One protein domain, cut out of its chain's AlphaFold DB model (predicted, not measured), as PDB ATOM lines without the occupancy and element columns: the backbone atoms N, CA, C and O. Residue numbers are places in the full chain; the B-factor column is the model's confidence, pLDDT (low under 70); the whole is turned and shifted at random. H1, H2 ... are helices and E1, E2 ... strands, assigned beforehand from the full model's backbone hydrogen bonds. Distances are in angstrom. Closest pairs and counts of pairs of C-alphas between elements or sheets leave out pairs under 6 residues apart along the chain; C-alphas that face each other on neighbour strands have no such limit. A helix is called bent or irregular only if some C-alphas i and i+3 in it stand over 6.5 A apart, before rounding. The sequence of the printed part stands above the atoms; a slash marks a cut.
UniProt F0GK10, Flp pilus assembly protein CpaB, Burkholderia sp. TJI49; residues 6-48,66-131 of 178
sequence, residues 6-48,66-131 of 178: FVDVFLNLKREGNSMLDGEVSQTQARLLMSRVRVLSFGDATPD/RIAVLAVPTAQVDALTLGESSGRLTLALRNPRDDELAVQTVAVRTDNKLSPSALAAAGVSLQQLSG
ATOM      1  N   PHE A   6      11.355 -23.695  65.676       92.00
ATOM      2  CA  PHE A   6      11.730 -25.055  66.068       92.00
ATOM      3  C   PHE A   6      12.663 -25.038  67.278       92.00
ATOM      4  O   PHE A   6      13.503 -24.145  67.409       92.00
ATOM      5  N   VAL A   7      12.515 -26.014  68.169       93.44
ATOM      6  CA  VAL A   7      13.311 -26.148  69.390       93.44
ATOM      7  C   VAL A   7      13.747 -27.587  69.616       93.44
ATOM      8  O   VAL A   7      13.013 -28.523  69.310       93.44
ATOM      9  N   ASP A   8      14.921 -27.751  70.205       92.75
ATOM     10  CA  ASP A   8      15.374 -29.027  70.746       92.75
ATOM     11  C   ASP A   8      15.069 -29.072  72.246       92.75
ATOM     12  O   ASP A   8      15.255 -28.080  72.961       92.75
ATOM     13  N   VAL A   9      14.585 -30.216  72.726       93.56
ATOM     14  CA  VAL A   9      14.233 -30.417  74.135       93.56
ATOM     15  C   VAL A   9      15.292 -31.281  74.790       93.56
ATOM     16  O   VAL A   9      15.499 -32.425  74.400       93.56
ATOM     17  N   PHE A  10      15.941 -30.741  75.815       93.25
ATOM     18  CA  PHE A  10      16.968 -31.413  76.597       93.25
ATOM     19  C   PHE A  10      16.463 -31.727  78.000       93.25
ATOM     20  O   PHE A  10      15.877 -30.874  78.661       93.25
ATOM     21  N   LEU A  11      16.758 -32.925  78.485       92.94
ATOM     22  CA  LEU A  11      16.550 -33.361  79.856       92.94
ATOM     23  C   LEU A  11      17.846 -33.249  80.645       92.94
ATOM     24  O   LEU A  11      18.847 -33.864  80.292       92.94
ATOM     25  N   ASN A  12      17.814 -32.503  81.742       91.44
ATOM     26  CA  ASN A  12      18.883 -32.470  82.725       91.44
ATOM     27  C   ASN A  12      18.528 -33.375  83.909       91.44
ATOM     28  O   ASN A  12      17.665 -33.027  84.716       91.44
ATOM     29  N   LEU A  13      19.243 -34.488  84.021       89.06
ATOM     30  CA  LEU A  13      19.215 -35.420  85.143       89.06
ATOM     31  C   LEU A  13      20.310 -35.032  86.131       89.06
ATOM     32  O   LEU A  13      21.459 -34.829  85.733       89.06
ATOM     33  N   LYS A  14      19.988 -34.933  87.418       84.81
ATOM     34  CA  LYS A  14      20.997 -34.732  88.466       84.81
ATOM     35  C   LYS A  14      21.359 -36.078  89.072       84.81
ATOM     36  O   LYS A  14      20.525 -36.963  89.163       84.81
ATOM     37  N   ARG A  15      22.620 -36.230  89.480       81.00
ATOM     38  CA  ARG A  15      23.018 -37.368  90.309       81.00
ATOM     39  C   ARG A  15      22.230 -37.318  91.622       81.00
ATOM     40  O   ARG A  15      22.391 -36.371  92.392       81.00
ATOM     41  N   GLU A  16      21.463 -38.365  91.882       66.88
ATOM     42  CA  GLU A  16      20.778 -38.628  93.147       66.88
ATOM     43  C   GLU A  16      21.808 -39.244  94.119       66.88
ATOM     44  O   GLU A  16      22.104 -40.436  94.096       66.88
ATOM     45  N   GLY A  17      22.490 -38.403  94.897       60.03
ATOM     46  CA  GLY A  17      23.762 -38.749  95.544       60.03
ATOM     47  C   GLY A  17      23.711 -39.469  96.896       60.03
ATOM     48  O   GLY A  17      24.678 -39.317  97.636       60.03
ATOM     49  N   ASN A  18      22.651 -40.197  97.269       56.22
ATOM     50  CA  ASN A  18      22.572 -40.756  98.634       56.22
ATOM     51  C   ASN A  18      22.010 -42.181  98.781       56.22
ATOM     52  O   ASN A  18      21.705 -42.592  99.898       56.22
ATOM     53  N   SER A  19      21.882 -42.955  97.701       53.41
ATOM     54  CA  SER A  19      21.453 -44.353  97.813       53.41
ATOM     55  C   SER A  19      22.652 -45.295  97.708       53.41
ATOM     56  O   SER A  19      23.307 -45.367  96.673       53.41
ATOM     57  N   MET A  20      22.923 -46.045  98.781       57.44
ATOM     58  CA  MET A  20      23.852 -47.195  98.819       57.44
ATOM     59  C   MET A  20      23.404 -48.360  97.911       57.44
ATOM     60  O   MET A  20      24.076 -49.384  97.830       57.44
ATOM     61  N   LEU A  21      22.265 -48.198  97.238       57.62
ATOM     62  CA  LEU A  21      21.661 -49.111  96.285       57.62
ATOM     63  C   LEU A  21      21.570 -48.342  94.963       57.62
ATOM     64  O   LEU A  21      20.864 -47.336  94.912       57.62
ATOM     65  N   ASP A  22      22.357 -48.773  93.978       54.59
ATOM     66  CA  ASP A  22      22.382 -48.361  92.565       54.59
ATOM     67  C   ASP A  22      21.392 -47.236  92.192       54.59
ATOM     68  O   ASP A  22      20.239 -47.475  91.842       54.59
ATOM     69  N   GLY A  23      21.820 -45.978  92.333       60.00
ATOM     70  CA  GLY A  23      21.013 -44.844  91.890       60.00
ATOM     71  C   GLY A  23      20.897 -44.850  90.366       60.00
ATOM     72  O   GLY A  23      21.917 -44.916  89.683       60.00
ATOM     73  N   GLU A  24      19.678 -44.713  89.832       65.94
ATOM     74  CA  GLU A  24      19.382 -44.755  88.384       65.94
ATOM     75  C   GLU A  24      20.254 -43.796  87.548       65.94
ATOM     76  O   GLU A  24      20.526 -44.025  86.368       65.94
ATOM     77  N   VAL A  25      20.726 -42.711  88.173       67.38
ATOM     78  CA  VAL A  25      21.585 -41.698  87.561       67.38
ATOM     79  C   VAL A  25      22.938 -41.653  88.275       67.38
ATOM     80  O   VAL A  25      23.140 -40.935  89.257       67.38
ATOM     81  N   SER A  26      23.915 -42.368  87.718       68.50
ATOM     82  CA  SER A  26      25.286 -42.438  88.246       68.50
ATOM     83  C   SER A  26      26.042 -41.103  88.196       68.50
ATOM     84  O   SER A  26      26.952 -40.844  88.991       68.50
ATOM     85  N   GLN A  27      25.686 -40.213  87.267       74.06
ATOM     86  CA  GLN A  27      26.313 -38.905  87.053       74.06
ATOM     87  C   GLN A  27      25.271 -37.917  86.535       74.06
ATOM     88  O   GLN A  27      24.407 -38.302  85.753       74.06
ATOM     89  N   THR A  28      25.384 -36.641  86.910       82.19
ATOM     90  CA  THR A  28      24.534 -35.584  86.346       82.19
ATOM     91  C   THR A  28      24.720 -35.538  84.831       82.19
ATOM     92  O   THR A  28      25.851 -35.426  84.356       82.19
ATOM     93  N   GLN A  29      23.626 -35.614  84.085       84.81
ATOM     94  CA  GLN A  29      23.616 -35.761  82.633       84.81
ATOM     95  C   GLN A  29      22.656 -34.769  81.991       84.81
ATOM     96  O   GLN A  29      21.598 -34.482  82.539       84.81
ATOM     97  N   ALA A  30      23.010 -34.281  80.808       87.81
ATOM     98  CA  ALA A  30      22.098 -33.602  79.906       87.81
ATOM     99  C   ALA A  30      21.885 -34.494  78.680       87.81
ATOM    100  O   ALA A  30      22.851 -34.900  78.036       87.81
ATOM    101  N   ARG A  31      20.635 -34.829  78.368       89.38
ATOM    102  CA  ARG A  31      20.267 -35.699  77.248       89.38
ATOM    103  C   ARG A  31      19.322 -34.967  76.311       89.38
ATOM    104  O   ARG A  31      18.359 -34.370  76.777       89.38
ATOM    105  N   LEU A  32      19.564 -35.015  75.009       91.88
ATOM    106  CA  LEU A  32      18.589 -34.552  74.018       91.88
ATOM    107  C   LEU A  32      17.387 -35.502  74.042       91.88
ATOM    108  O   LEU A  32      17.562 -36.653  73.694       91.88
ATOM    109  N   LEU A  33      16.195 -35.082  74.456       91.81
ATOM    110  CA  LEU A  33      15.002 -35.939  74.406       91.81
ATOM    111  C   LEU A  33      14.335 -35.925  73.037       91.81
ATOM    112  O   LEU A  33      13.884 -36.955  72.552       91.81
ATOM    113  N   MET A  34      14.228 -34.742  72.439       91.06
ATOM    114  CA  MET A  34      13.552 -34.566  71.159       91.06
ATOM    115  C   MET A  34      14.278 -33.511  70.345       91.06
ATOM    116  O   MET A  34      14.612 -32.437  70.855       91.06
ATOM    117  N   SER A  35      14.474 -33.816  69.069       92.31
ATOM    118  CA  SER A  35      15.010 -32.877  68.094       92.31
ATOM    119  C   SER A  35      13.870 -32.222  67.317       92.31
ATOM    120  O   SER A  35      12.906 -32.887  66.938       92.31
ATOM    121  N   ARG A  36      14.000 -30.917  67.063       92.19
ATOM    122  CA  ARG A  36      13.189 -30.151  66.107       92.19
ATOM    123  C   ARG A  36      11.672 -30.183  66.377       92.19
ATOM    124  O   ARG A  36      10.852 -30.402  65.489       92.19
ATOM    125  N   VAL A  37      11.273 -29.865  67.601       92.69
ATOM    126  CA  VAL A  37       9.865 -29.704  67.986       92.69
ATOM    127  C   VAL A  37       9.377 -28.298  67.640       92.69
ATOM    128  O   VAL A  37      10.066 -27.313  67.893       92.69
ATOM    129  N   ARG A  38       8.178 -28.168  67.064       93.00
ATOM    130  CA  ARG A  38       7.618 -26.857  66.703       93.00
ATOM    131  C   ARG A  38       6.951 -26.186  67.901       93.00
ATOM    132  O   ARG A  38       6.135 -26.800  68.582       93.00
ATOM    133  N   VAL A  39       7.236 -24.906  68.113       92.62
ATOM    134  CA  VAL A  39       6.549 -24.064  69.098       92.62
ATOM    135  C   VAL A  39       5.247 -23.552  68.495       92.62
ATOM    136  O   VAL A  39       5.247 -22.930  67.436       92.62
ATOM    137  N   LEU A  40       4.134 -23.798  69.173       90.38
ATOM    138  CA  LEU A  40       2.810 -23.307  68.803       90.38
ATOM    139  C   LEU A  40       2.515 -21.954  69.452       90.38
ATOM    140  O   LEU A  40       1.989 -21.064  68.794       90.38
ATOM    141  N   SER A  41       2.900 -21.773  70.715       88.69
ATOM    142  CA  SER A  41       2.786 -20.492  71.419       88.69
ATOM    143  C   SER A  41       3.878 -20.333  72.475       88.69
ATOM    144  O   SER A  41       4.480 -21.314  72.919       88.69
ATOM    145  N   PHE A  42       4.164 -19.088  72.859       86.38
ATOM    146  CA  PHE A  42       5.160 -18.778  73.881       86.38
ATOM    147  C   PHE A  42       4.753 -17.551  74.702       86.38
ATOM    148  O   PHE A  42       4.818 -16.428  74.205       86.38
ATOM    149  N   GLY A  43       4.373 -17.750  75.964       84.06
ATOM    150  CA  GLY A  43       3.834 -16.691  76.823       84.06
ATOM    151  C   GLY A  43       2.703 -15.926  76.128       84.06
ATOM    152  O   GLY A  43       1.887 -16.522  75.430       84.06
ATOM    153  N   ASP A  44       2.718 -14.597  76.246       73.88
ATOM    154  CA  ASP A  44       1.766 -13.695  75.579       73.88
ATOM    155  C   ASP A  44       2.169 -13.310  74.139       73.88
ATOM    156  O   ASP A  44       1.622 -12.363  73.558       73.88
ATOM    157  N   ALA A  45       3.162 -13.995  73.553       66.00
ATOM    158  CA  ALA A  45       3.568 -13.754  72.174       66.00
ATOM    159  C   ALA A  45       2.510 -14.329  71.222       66.00
ATOM    160  O   ALA A  45       2.459 -15.533  70.965       66.00
ATOM    161  N   THR A  46       1.662 -13.448  70.698       62.81
ATOM    162  CA  THR A  46       0.739 -13.748  69.603       62.81
ATOM    163  C   THR A  46       1.458 -13.577  68.257       62.81
ATOM    164  O   THR A  46       2.342 -12.723  68.153       62.81
ATOM    165  N   PRO A  47       1.098 -14.350  67.214       59.69
ATOM    166  CA  PRO A  47       1.717 -14.229  65.887       59.69
ATOM    167  C   PRO A  47       1.544 -12.830  65.264       59.69
ATOM    168  O   PRO A  47       2.381 -12.405  64.480       59.69
ATOM    169  N   ASP A  48       0.501 -12.094  65.657       60.66
ATOM    170  CA  ASP A  48       0.199 -10.736  65.184       60.66
ATOM    171  C   ASP A  48       1.201  -9.673  65.690       60.66
ATOM    172  O   ASP A  48       1.650  -8.816  64.926       60.66
ATOM    173  N   ARG A  66       6.877 -18.153  81.787       76.88
ATOM    174  CA  ARG A  66       6.979 -18.389  80.339       76.88
ATOM    175  C   ARG A  66       6.501 -19.799  80.024       76.88
ATOM    176  O   ARG A  66       7.257 -20.750  80.187       76.88
ATOM    177  N   ILE A  67       5.258 -19.916  79.571       85.44
ATOM    178  CA  ILE A  67       4.690 -21.183  79.096       85.44
ATOM    179  C   ILE A  67       4.981 -21.317  77.600       85.44
ATOM    180  O   ILE A  67       4.792 -20.363  76.850       85.44
ATOM    181  N   ALA A  68       5.448 -22.484  77.160       88.44
ATOM    182  CA  ALA A  68       5.612 -22.810  75.747       88.44
ATOM    183  C   ALA A  68       4.678 -23.967  75.392       88.44
ATOM    184  O   ALA A  68       4.735 -25.014  76.033       88.44
ATOM    185  N   VAL A  69       3.843 -23.795  74.369       92.81
ATOM    186  CA  VAL A  69       3.030 -24.887  73.818       92.81
ATOM    187  C   VAL A  69       3.777 -25.473  72.629       92.81
ATOM    188  O   VAL A  69       4.229 -24.732  71.756       92.81
ATOM    189  N   LEU A  70       3.931 -26.795  72.602       93.56
ATOM    190  CA  LEU A  70       4.764 -27.521  71.646       93.56
ATOM    191  C   LEU A  70       3.919 -28.517  70.845       93.56
ATOM    192  O   LEU A  70       3.044 -29.178  71.398       93.56
ATOM    193  N   ALA A  71       4.208 -28.656  69.553       94.38
ATOM    194  CA  ALA A  71       3.636 -29.701  68.712       94.38
ATOM    195  C   ALA A  71       4.434 -31.000  68.892       94.38
ATOM    196  O   ALA A  71       5.401 -31.245  68.171       94.38
ATOM    197  N   VAL A  72       4.055 -31.796  69.890       93.69
ATOM    198  CA  VAL A  72       4.751 -33.033  70.262       93.69
ATOM    199  C   VAL A  72       4.098 -34.248  69.585       93.69
ATOM    200  O   VAL A  72       2.876 -34.390  69.661       93.69
ATOM    201  N   PRO A  73       4.874 -35.154  68.957       90.81
ATOM    202  CA  PRO A  73       4.367 -36.447  68.497       90.81
ATOM    203  C   PRO A  73       3.881 -37.312  69.667       90.81
ATOM    204  O   PRO A  73       4.576 -37.436  70.672       90.81
ATOM    205  N   THR A  74       2.738 -37.989  69.527       92.38
ATOM    206  CA  THR A  74       2.153 -38.814  70.606       92.38
ATOM    207  C   THR A  74       3.107 -39.892  71.129       92.38
ATOM    208  O   THR A  74       3.152 -40.131  72.328       92.38
ATOM    209  N   ALA A  75       3.940 -40.469  70.258       91.00
ATOM    210  CA  ALA A  75       4.956 -41.458  70.625       91.00
ATOM    211  C   ALA A  75       6.071 -40.921  71.551       91.00
ATOM    212  O   ALA A  75       6.819 -41.707  72.120       91.00
ATOM    213  N   GLN A  76       6.220 -39.599  71.681       89.88
ATOM    214  CA  GLN A  76       7.258 -38.956  72.497       89.88
ATOM    215  C   GLN A  76       6.703 -38.361  73.803       89.88
ATOM    216  O   GLN A  76       7.470 -37.833  74.608       89.88
ATOM    217  N   VAL A  77       5.387 -38.461  74.037       93.25
ATOM    218  CA  VAL A  77       4.732 -37.928  75.244       93.25
ATOM    219  C   VAL A  77       5.222 -38.652  76.497       93.25
ATOM    220  O   VAL A  77       5.593 -37.992  77.463       93.25
ATOM    221  N   ASP A  78       5.337 -39.979  76.460       92.75
ATOM    222  CA  ASP A  78       5.794 -40.764  77.615       92.75
ATOM    223  C   ASP A  78       7.221 -40.384  78.037       92.75
ATOM    224  O   ASP A  78       7.511 -40.202  79.220       92.75
ATOM    225  N   ALA A  79       8.112 -40.189  77.059       89.88
ATOM    226  CA  ALA A  79       9.492 -39.771  77.302       89.88
ATOM    227  C   ALA A  79       9.575 -38.356  77.899       89.88
ATOM    228  O   ALA A  79      10.429 -38.088  78.745       89.88
ATOM    229  N   LEU A  80       8.682 -37.454  77.485       92.31
ATOM    230  CA  LEU A  80       8.558 -36.119  78.067       92.31
ATOM    231  C   LEU A  80       8.074 -36.160  79.510       92.31
ATOM    232  O   LEU A  80       8.678 -35.507  80.355       92.31
ATOM    233  N   THR A  81       7.015 -36.921  79.788       92.75
ATOM    234  CA  THR A  81       6.457 -37.057  81.136       92.75
ATOM    235  C   THR A  81       7.482 -37.667  82.088       92.75
ATOM    236  O   THR A  81       7.689 -37.148  83.184       92.75
ATOM    237  N   LEU A  82       8.202 -38.701  81.644       90.69
ATOM    238  CA  LEU A  82       9.293 -39.292  82.418       90.69
ATOM    239  C   LEU A  82      10.462 -38.311  82.609       90.69
ATOM    240  O   LEU A  82      11.078 -38.250  83.674       90.69
ATOM    241  N   GLY A  83      10.786 -37.518  81.587       89.12
ATOM    242  CA  GLY A  83      11.806 -36.476  81.678       89.12
ATOM    243  C   GLY A  83      11.433 -35.357  82.654       89.12
ATOM    244  O   GLY A  83      12.277 -34.878  83.409       89.12
ATOM    245  N   GLU A  84      10.167 -34.949  82.676       91.12
ATOM    246  CA  GLU A  84       9.656 -33.962  83.624       91.12
ATOM    247  C   GLU A  84       9.714 -34.481  85.065       91.12
ATOM    248  O   GLU A  84      10.170 -33.757  85.947       91.12
ATOM    249  N   SER A  85       9.329 -35.741  85.308       89.50
ATOM    250  CA  SER A  85       9.351 -36.321  86.658       89.50
ATOM    251  C   SER A  85      10.764 -36.592  87.181       89.50
ATOM    252  O   SER A  85      10.993 -36.526  88.385       89.50
ATOM    253  N   SER A  86      11.709 -36.915  86.292       85.75
ATOM    254  CA  SER A  86      13.087 -37.279  86.657       85.75
ATOM    255  C   SER A  86      14.043 -36.090  86.778       85.75
ATOM    256  O   SER A  86      15.148 -36.235  87.301       85.75
ATOM    257  N   GLY A  87      13.681 -34.902  86.287       89.06
ATOM    258  CA  GLY A  87      14.622 -33.792  86.286       89.06
ATOM    259  C   GLY A  87      14.074 -32.489  85.735       89.06
ATOM    260  O   GLY A  87      13.012 -32.012  86.117       89.06
ATOM    261  N   ARG A  88      14.874 -31.828  84.892       92.31
ATOM    262  CA  ARG A  88      14.519 -30.524  84.318       92.31
ATOM    263  C   ARG A  88      14.604 -30.542  82.805       92.31
ATOM    264  O   ARG A  88      15.685 -30.735  82.247       92.31
ATOM    265  N   LEU A  89      13.505 -30.175  82.160       93.38
ATOM    266  CA  LEU A  89      13.457 -29.924  80.725       93.38
ATOM    267  C   LEU A  89      13.995 -28.524  80.387       93.38
ATOM    268  O   LEU A  89      13.749 -27.545  81.093       93.38
ATOM    269  N   THR A  90      14.780 -28.422  79.320       93.12
ATOM    270  CA  THR A  90      15.349 -27.173  78.794       93.12
ATOM    271  C   THR A  90      15.125 -27.117  77.293       93.12
ATOM    272  O   THR A  90      15.356 -28.103  76.602       93.12
ATOM    273  N   LEU A  91      14.687 -25.965  76.788       92.88
ATOM    274  CA  LEU A  91      14.422 -25.765  75.367       92.88
ATOM    275  C   LEU A  91      15.540 -24.934  74.740       92.88
ATOM    276  O   LEU A  91      15.808 -23.819  75.196       92.88
ATOM    277  N   ALA A  92      16.149 -25.451  73.680       91.69
ATOM    278  CA  ALA A  92      17.124 -24.731  72.872       91.69
ATOM    279  C   ALA A  92      16.489 -24.305  71.548       91.69
ATOM    280  O   ALA A  92      15.856 -25.112  70.872       91.69
ATOM    281  N   LEU A  93      16.641 -23.034  71.173       92.25
ATOM    282  CA  LEU A  93      16.125 -22.527  69.902       92.25
ATOM    283  C   LEU A  93      16.976 -23.048  68.746       92.25
ATOM    284  O   LEU A  93      18.182 -22.809  68.722       92.25
ATOM    285  N   ARG A  94      16.337 -23.703  67.777       88.69
ATOM    286  CA  ARG A  94      16.984 -24.191  66.561       88.69
ATOM    287  C   ARG A  94      16.918 -23.141  65.454       88.69
ATOM    288  O   ARG A  94      15.959 -22.371  65.355       88.69
ATOM    289  N   ASN A  95      17.950 -23.119  64.613       87.00
ATOM    290  CA  ASN A  95      17.956 -22.310  63.400       87.00
ATOM    291  C   ASN A  95      16.852 -22.818  62.450       87.00
ATOM    292  O   ASN A  95      16.851 -24.000  62.119       87.00
ATOM    293  N   PRO A  96      15.925 -21.971  61.971       82.56
ATOM    294  CA  PRO A  96      14.856 -22.419  61.077       82.56
ATOM    295  C   PRO A  96      15.351 -22.954  59.724       82.56
ATOM    296  O   PRO A  96      14.583 -23.611  59.033       82.56
ATOM    297  N   ARG A  97      16.602 -22.665  59.336       85.50
ATOM    298  CA  ARG A  97      17.224 -23.196  58.107       85.50
ATOM    299  C   ARG A  97      17.955 -24.523  58.296       85.50
ATOM    300  O   ARG A  97      18.537 -25.024  57.343       85.50
ATOM    301  N   ASP A  98      17.973 -25.040  59.517       81.50
ATOM    302  CA  ASP A  98      18.624 -26.296  59.845       81.50
ATOM    303  C   ASP A  98      17.579 -27.416  59.944       81.50
ATOM    304  O   ASP A  98      16.738 -27.437  60.852       81.50
ATOM    305  N   ASP A  99      17.611 -28.321  58.969       78.50
ATOM    306  CA  ASP A  99      16.728 -29.486  58.878       78.50
ATOM    307  C   ASP A  99      17.370 -30.768  59.440       78.50
ATOM    308  O   ASP A  99      16.734 -31.822  59.419       78.50
ATOM    309  N   GLU A 100      18.595 -30.701  59.974       83.44
ATOM    310  CA  GLU A 100      19.271 -31.874  60.528       83.44
ATOM    311  C   GLU A 100      18.547 -32.381  61.782       83.44
ATOM    312  O   GLU A 100      18.323 -31.638  62.737       83.44
ATOM    313  N   LEU A 101      18.199 -33.666  61.831       77.12
ATOM    314  CA  LEU A 101      17.701 -34.274  63.062       77.12
ATOM    315  C   LEU A 101      18.888 -34.721  63.906       77.12
ATOM    316  O   LEU A 101      19.611 -35.645  63.539       77.12
ATOM    317  N   ALA A 102      19.071 -34.075  65.056       75.81
ATOM    318  CA  ALA A 102      20.118 -34.472  65.979       75.81
ATOM    319  C   ALA A 102      19.780 -35.845  66.575       75.81
ATOM    320  O   ALA A 102      18.702 -36.054  67.138       75.81
ATOM    321  N   VAL A 103      20.720 -36.782  66.455       71.38
ATOM    322  CA  VAL A 103      20.618 -38.100  67.084       71.38
ATOM    323  C   VAL A 103      20.892 -37.949  68.582       71.38
ATOM    324  O   VAL A 103      21.754 -37.162  68.986       71.38
ATOM    325  N   GLN A 104      20.129 -38.690  69.394       71.75
ATOM    326  CA  GLN A 104      20.193 -38.753  70.857       71.75
ATOM    327  C   GLN A 104      21.603 -38.477  71.399       71.75
ATOM    328  O   GLN A 104      22.489 -39.327  71.349       71.75
ATOM    329  N   THR A 105      21.804 -37.278  71.939       74.19
ATOM    330  CA  THR A 105      23.105 -36.832  72.443       74.19
ATOM    331  C   THR A 105      23.084 -36.824  73.961       74.19
ATOM    332  O   THR A 105      22.101 -36.396  74.570       74.19
ATOM    333  N   VAL A 106      24.162 -37.305  74.580       75.31
ATOM    334  CA  VAL A 106      24.330 -37.333  76.035       75.31
ATOM    335  C   VAL A 106      25.595 -36.563  76.391       75.31
ATOM    336  O   VAL A 106      26.669 -36.827  75.854       75.31
ATOM    337  N   ALA A 107      25.455 -35.607  77.299       73.69
ATOM    338  CA  ALA A 107      26.553 -34.899  77.932       73.69
ATOM    339  C   ALA A 107      26.577 -35.253  79.420       73.69
ATOM    340  O   ALA A 107      25.538 -35.244  80.081       73.69
ATOM    341  N   VAL A 108      27.751 -35.563  79.964       77.12
ATOM    342  CA  VAL A 108      27.900 -36.104  81.324       77.12
ATOM    343  C   VAL A 108      28.778 -35.179  82.168       77.12
ATOM    344  O   VAL A 108      29.772 -34.627  81.706       77.12
ATOM    345  N   ARG A 109      28.460 -34.994  83.449       68.06
ATOM    346  CA  ARG A 109      29.383 -34.357  84.398       68.06
ATOM    347  C   ARG A 109      30.354 -35.401  84.936       68.06
ATOM    348  O   ARG A 109      30.011 -36.154  85.843       68.06
ATOM    349  N   THR A 110      31.560 -35.423  84.388       69.50
ATOM    350  CA  THR A 110      32.644 -36.299  84.837       69.50
ATOM    351  C   THR A 110      33.524 -35.587  85.859       69.50
ATOM    352  O   THR A 110      33.995 -34.476  85.613       69.50
ATOM    353  N   ASP A 111      33.798 -36.227  86.991       65.50
ATOM    354  CA  ASP A 111      34.935 -35.891  87.839       65.50
ATOM    355  C   ASP A 111      36.214 -36.443  87.187       65.50
ATOM    356  O   ASP A 111      36.200 -37.514  86.589       65.50
ATOM    357  N   ASN A 112      37.317 -35.693  87.244       62.53
ATOM    358  CA  ASN A 112      38.577 -35.903  86.503       62.53
ATOM    359  C   ASN A 112      39.352 -37.204  86.862       62.53
ATOM    360  O   ASN A 112      40.576 -37.248  86.773       62.53
ATOM    361  N   LYS A 113      38.658 -38.239  87.344       64.62
ATOM    362  CA  LYS A 113      39.163 -39.561  87.738       64.62
ATOM    363  C   LYS A 113      38.941 -40.644  86.676       64.62
ATOM    364  O   LYS A 113      39.417 -41.761  86.850       64.62
ATOM    365  N   LEU A 114      38.212 -40.345  85.603       66.94
ATOM    366  CA  LEU A 114      37.931 -41.297  84.528       66.94
ATOM    367  C   LEU A 114      39.138 -41.454  83.590       66.94
ATOM    368  O   LEU A 114      39.813 -40.482  83.255       66.94
ATOM    369  N   SER A 115      39.390 -42.692  83.154       70.50
ATOM    370  CA  SER A 115      40.375 -43.006  82.108       70.50
ATOM    371  C   SER A 115      40.033 -42.266  80.799       70.50
ATOM    372  O   SER A 115      38.844 -42.086  80.523       70.50
ATOM    373  N   PRO A 116      41.011 -41.884  79.951       66.44
ATOM    374  CA  PRO A 116      40.760 -41.223  78.664       66.44
ATOM    375  C   PRO A 116      39.723 -41.937  77.784       66.44
ATOM    376  O   PRO A 116      38.884 -41.288  77.164       66.44
ATOM    377  N   SER A 117      39.713 -43.273  77.790       71.88
ATOM    378  CA  SER A 117      38.723 -44.074  77.057       71.88
ATOM    379  C   SER A 117      37.317 -43.968  77.656       71.88
ATOM    380  O   SER A 117      36.330 -43.956  76.927       71.88
ATOM    381  N   ALA A 118      37.213 -43.852  78.982       68.75
ATOM    382  CA  ALA A 118      35.939 -43.666  79.673       68.75
ATOM    383  C   ALA A 118      35.399 -42.237  79.496       68.75
ATOM    384  O   ALA A 118      34.190 -42.050  79.403       68.75
ATOM    385  N   LEU A 119      36.283 -41.240  79.373       63.78
ATOM    386  CA  LEU A 119      35.908 -39.878  78.981       63.78
ATOM    387  C   LEU A 119      35.382 -39.831  77.542       63.78
ATOM    388  O   LEU A 119      34.364 -39.194  77.299       63.78
ATOM    389  N   ALA A 120      36.020 -40.542  76.605       63.91
ATOM    390  CA  ALA A 120      35.548 -40.633  75.222       63.91
ATOM    391  C   ALA A 120      34.176 -41.329  75.113       63.91
ATOM    392  O   ALA A 120      33.326 -40.893  74.341       63.91
ATOM    393  N   ALA A 121      33.937 -42.370  75.918       64.19
ATOM    394  CA  ALA A 121      32.646 -43.058  75.983       64.19
ATOM    395  C   ALA A 121      31.541 -42.217  76.655       64.19
ATOM    396  O   ALA A 121      30.370 -42.355  76.309       64.19
ATOM    397  N   ALA A 122      31.899 -41.332  77.593       63.03
ATOM    398  CA  ALA A 122      30.963 -40.439  78.280       63.03
ATOM    399  C   ALA A 122      30.464 -39.269  77.404       63.03
ATOM    400  O   ALA A 122      29.597 -38.508  77.836       63.03
ATOM    401  N   GLY A 123      30.981 -39.114  76.180       68.69
ATOM    402  CA  GLY A 123      30.581 -38.048  75.265       68.69
ATOM    403  C   GLY A 123      31.084 -36.673  75.713       68.69
ATOM    404  O   GLY A 123      32.221 -36.519  76.154       68.69
ATOM    405  N   VAL A 124      30.250 -35.640  75.569       66.56
ATOM    406  CA  VAL A 124      30.636 -34.263  75.914       66.56
ATOM    407  C   VAL A 124      30.629 -34.101  77.431       66.56
ATOM    408  O   VAL A 124      29.568 -34.081  78.057       66.56
ATOM    409  N   SER A 125      31.807 -33.966  78.043       66.19
ATOM    410  CA  SER A 125      31.880 -33.741  79.484       66.19
ATOM    411  C   SER A 125      31.665 -32.271  79.851       66.19
ATOM    412  O   SER A 125      32.147 -31.360  79.174       66.19
ATOM    413  N   LEU A 126      30.995 -32.005  80.977       65.06
ATOM    414  CA  LEU A 126      30.851 -30.625  81.464       65.06
ATOM    415  C   LEU A 126      32.208 -29.956  81.737       65.06
ATOM    416  O   LEU A 126      32.304 -28.744  81.619       65.06
ATOM    417  N   GLN A 127      33.253 -30.718  82.065       64.69
ATOM    418  CA  GLN A 127      34.597 -30.176  82.280       64.69
ATOM    419  C   GLN A 127      35.217 -29.623  80.985       64.69
ATOM    420  O   GLN A 127      35.938 -28.631  81.017       64.69
ATOM    421  N   GLN A 128      34.908 -30.233  79.836       65.25
ATOM    422  CA  GLN A 128      35.287 -29.691  78.527       65.25
ATOM    423  C   GLN A 128      34.485 -28.422  78.199       65.25
ATOM    424  O   GLN A 128      35.027 -27.486  77.621       65.25
ATOM    425  N   LEU A 129      33.212 -28.370  78.605       66.19
ATOM    426  CA  LEU A 129      32.329 -27.220  78.383       66.19
ATOM    427  C   LEU A 129      32.570 -26.055  79.358       66.19
ATOM    428  O   LEU A 129      32.286 -24.912  79.012       66.19
ATOM    429  N   SER A 130      33.078 -26.315  80.568       68.12
ATOM    430  CA  SER A 130      33.340 -25.288  81.586       68.12
ATOM    431  C   SER A 130      34.553 -24.423  81.253       68.12
ATOM    432  O   SER A 130      34.796 -23.434  81.943       68.12
ATOM    433  N   GLY A 131      35.316 -24.782  80.212       58.88
ATOM    434  CA  GLY A 131      36.439 -23.990  79.728       58.88
ATOM    435  C   GLY A 131      37.511 -23.758  80.788       58.88
ATOM    436  O   GLY A 131      38.278 -22.813  80.654       58.88
TER     437      GLY A 131
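This is residues 6 to 48 and 66 to 131 of the 178 residues of the protein "Flp pilus assembly protein CpaB" of Burkholderia sp. TJI49 (UniProt F0GK10). A strongly twisted sheet built on the long hairpin E1 and E2 makes the body, with E4 along the other side of E1 and helix H1 packed over one face. The short strands E3 and E5 pair with opposite ends of E2, and beyond E5 a loosely joined end holds the small helices H2 and H3. The printed part has 109 residues with five named strands and three named helices; along the chain come first E1, E2 and E3, then H1, then E4 and E5, and last H2 and H3; the sheet is branched, with the antiparallel neighbour pairs E1 and E2, E1 and E4, E2 and E3, and E2 and E5, and the class is mixed, helices and strands. The whole is loose, with a radius of gyration of the C-alphas of 16.3 A, and elongated, spanning 53 by 31 by 25 A.

E1, residues 6 to 13, and E2, residues 29 to 42, form an antiparallel hairpin, with N 11 and O 31 within hydrogen-bond range at 2.8 A. On the other side of E1 is E4, residues 88 to 93, antiparallel to it at 152 degrees, with N 10 and O 90 at 2.8 A. E2 bends by 97 degrees at residue 39, and its pairing is staggered. E3, residues 68 to 71, is antiparallel to E2 beside residues 38 to 42, with N 71 and O 38 at 2.8 A. E5, residues 106 to 108, is antiparallel to E2 beside residues 29 to 31, with N 30 and O 107 at 2.8 A. H1, residues 74 to 86, is on the sheet at a height of 9.5 A, over E1 and only just over E2, where 3 of its C-alphas fall. It runs along the strands, but only just, at 28 degrees to E1 on the local plane; the closest C-alphas of the two are those of Leu 11 and Gly 83, 6.0 A apart. H2, residues 116 to 121, is not on the sheet. Residues 124 to 125 pair in parallel with 107 to 108 of E5. H3, residues 126 to 129, only grazes the sheet. Every O i to N i+4 pair is within range in H2, 7 of 9 are in H1, and H3 is too short for such a pair.

E1 runs 23.0 A from C-alpha 6 at (11.730, -25.055, 66.068). E2 measures 26.6 A, E4 16.6 A, E3 10.0 A and E5 6.5 A. H1 is 19.5 A long and irregular, with C-alphas 75 and 78 7.1 A apart. H2 measures 8.7 A; H3, 4.8 A, ends with C-alpha 129 at (32.329, -27.220, 78.383).

The C-alphas of Met 20 and Asp 48 are the two farthest apart, 55.0 A. Residues 49 to 65 are not printed, with 18.3 A between C-alphas 48 and 66. The links E1 to E2 and E4 to E5 are long. Mean pLDDT of the printed part is 79.3; 36 residues are under 70, among them 16 to 26 and 118 to 131.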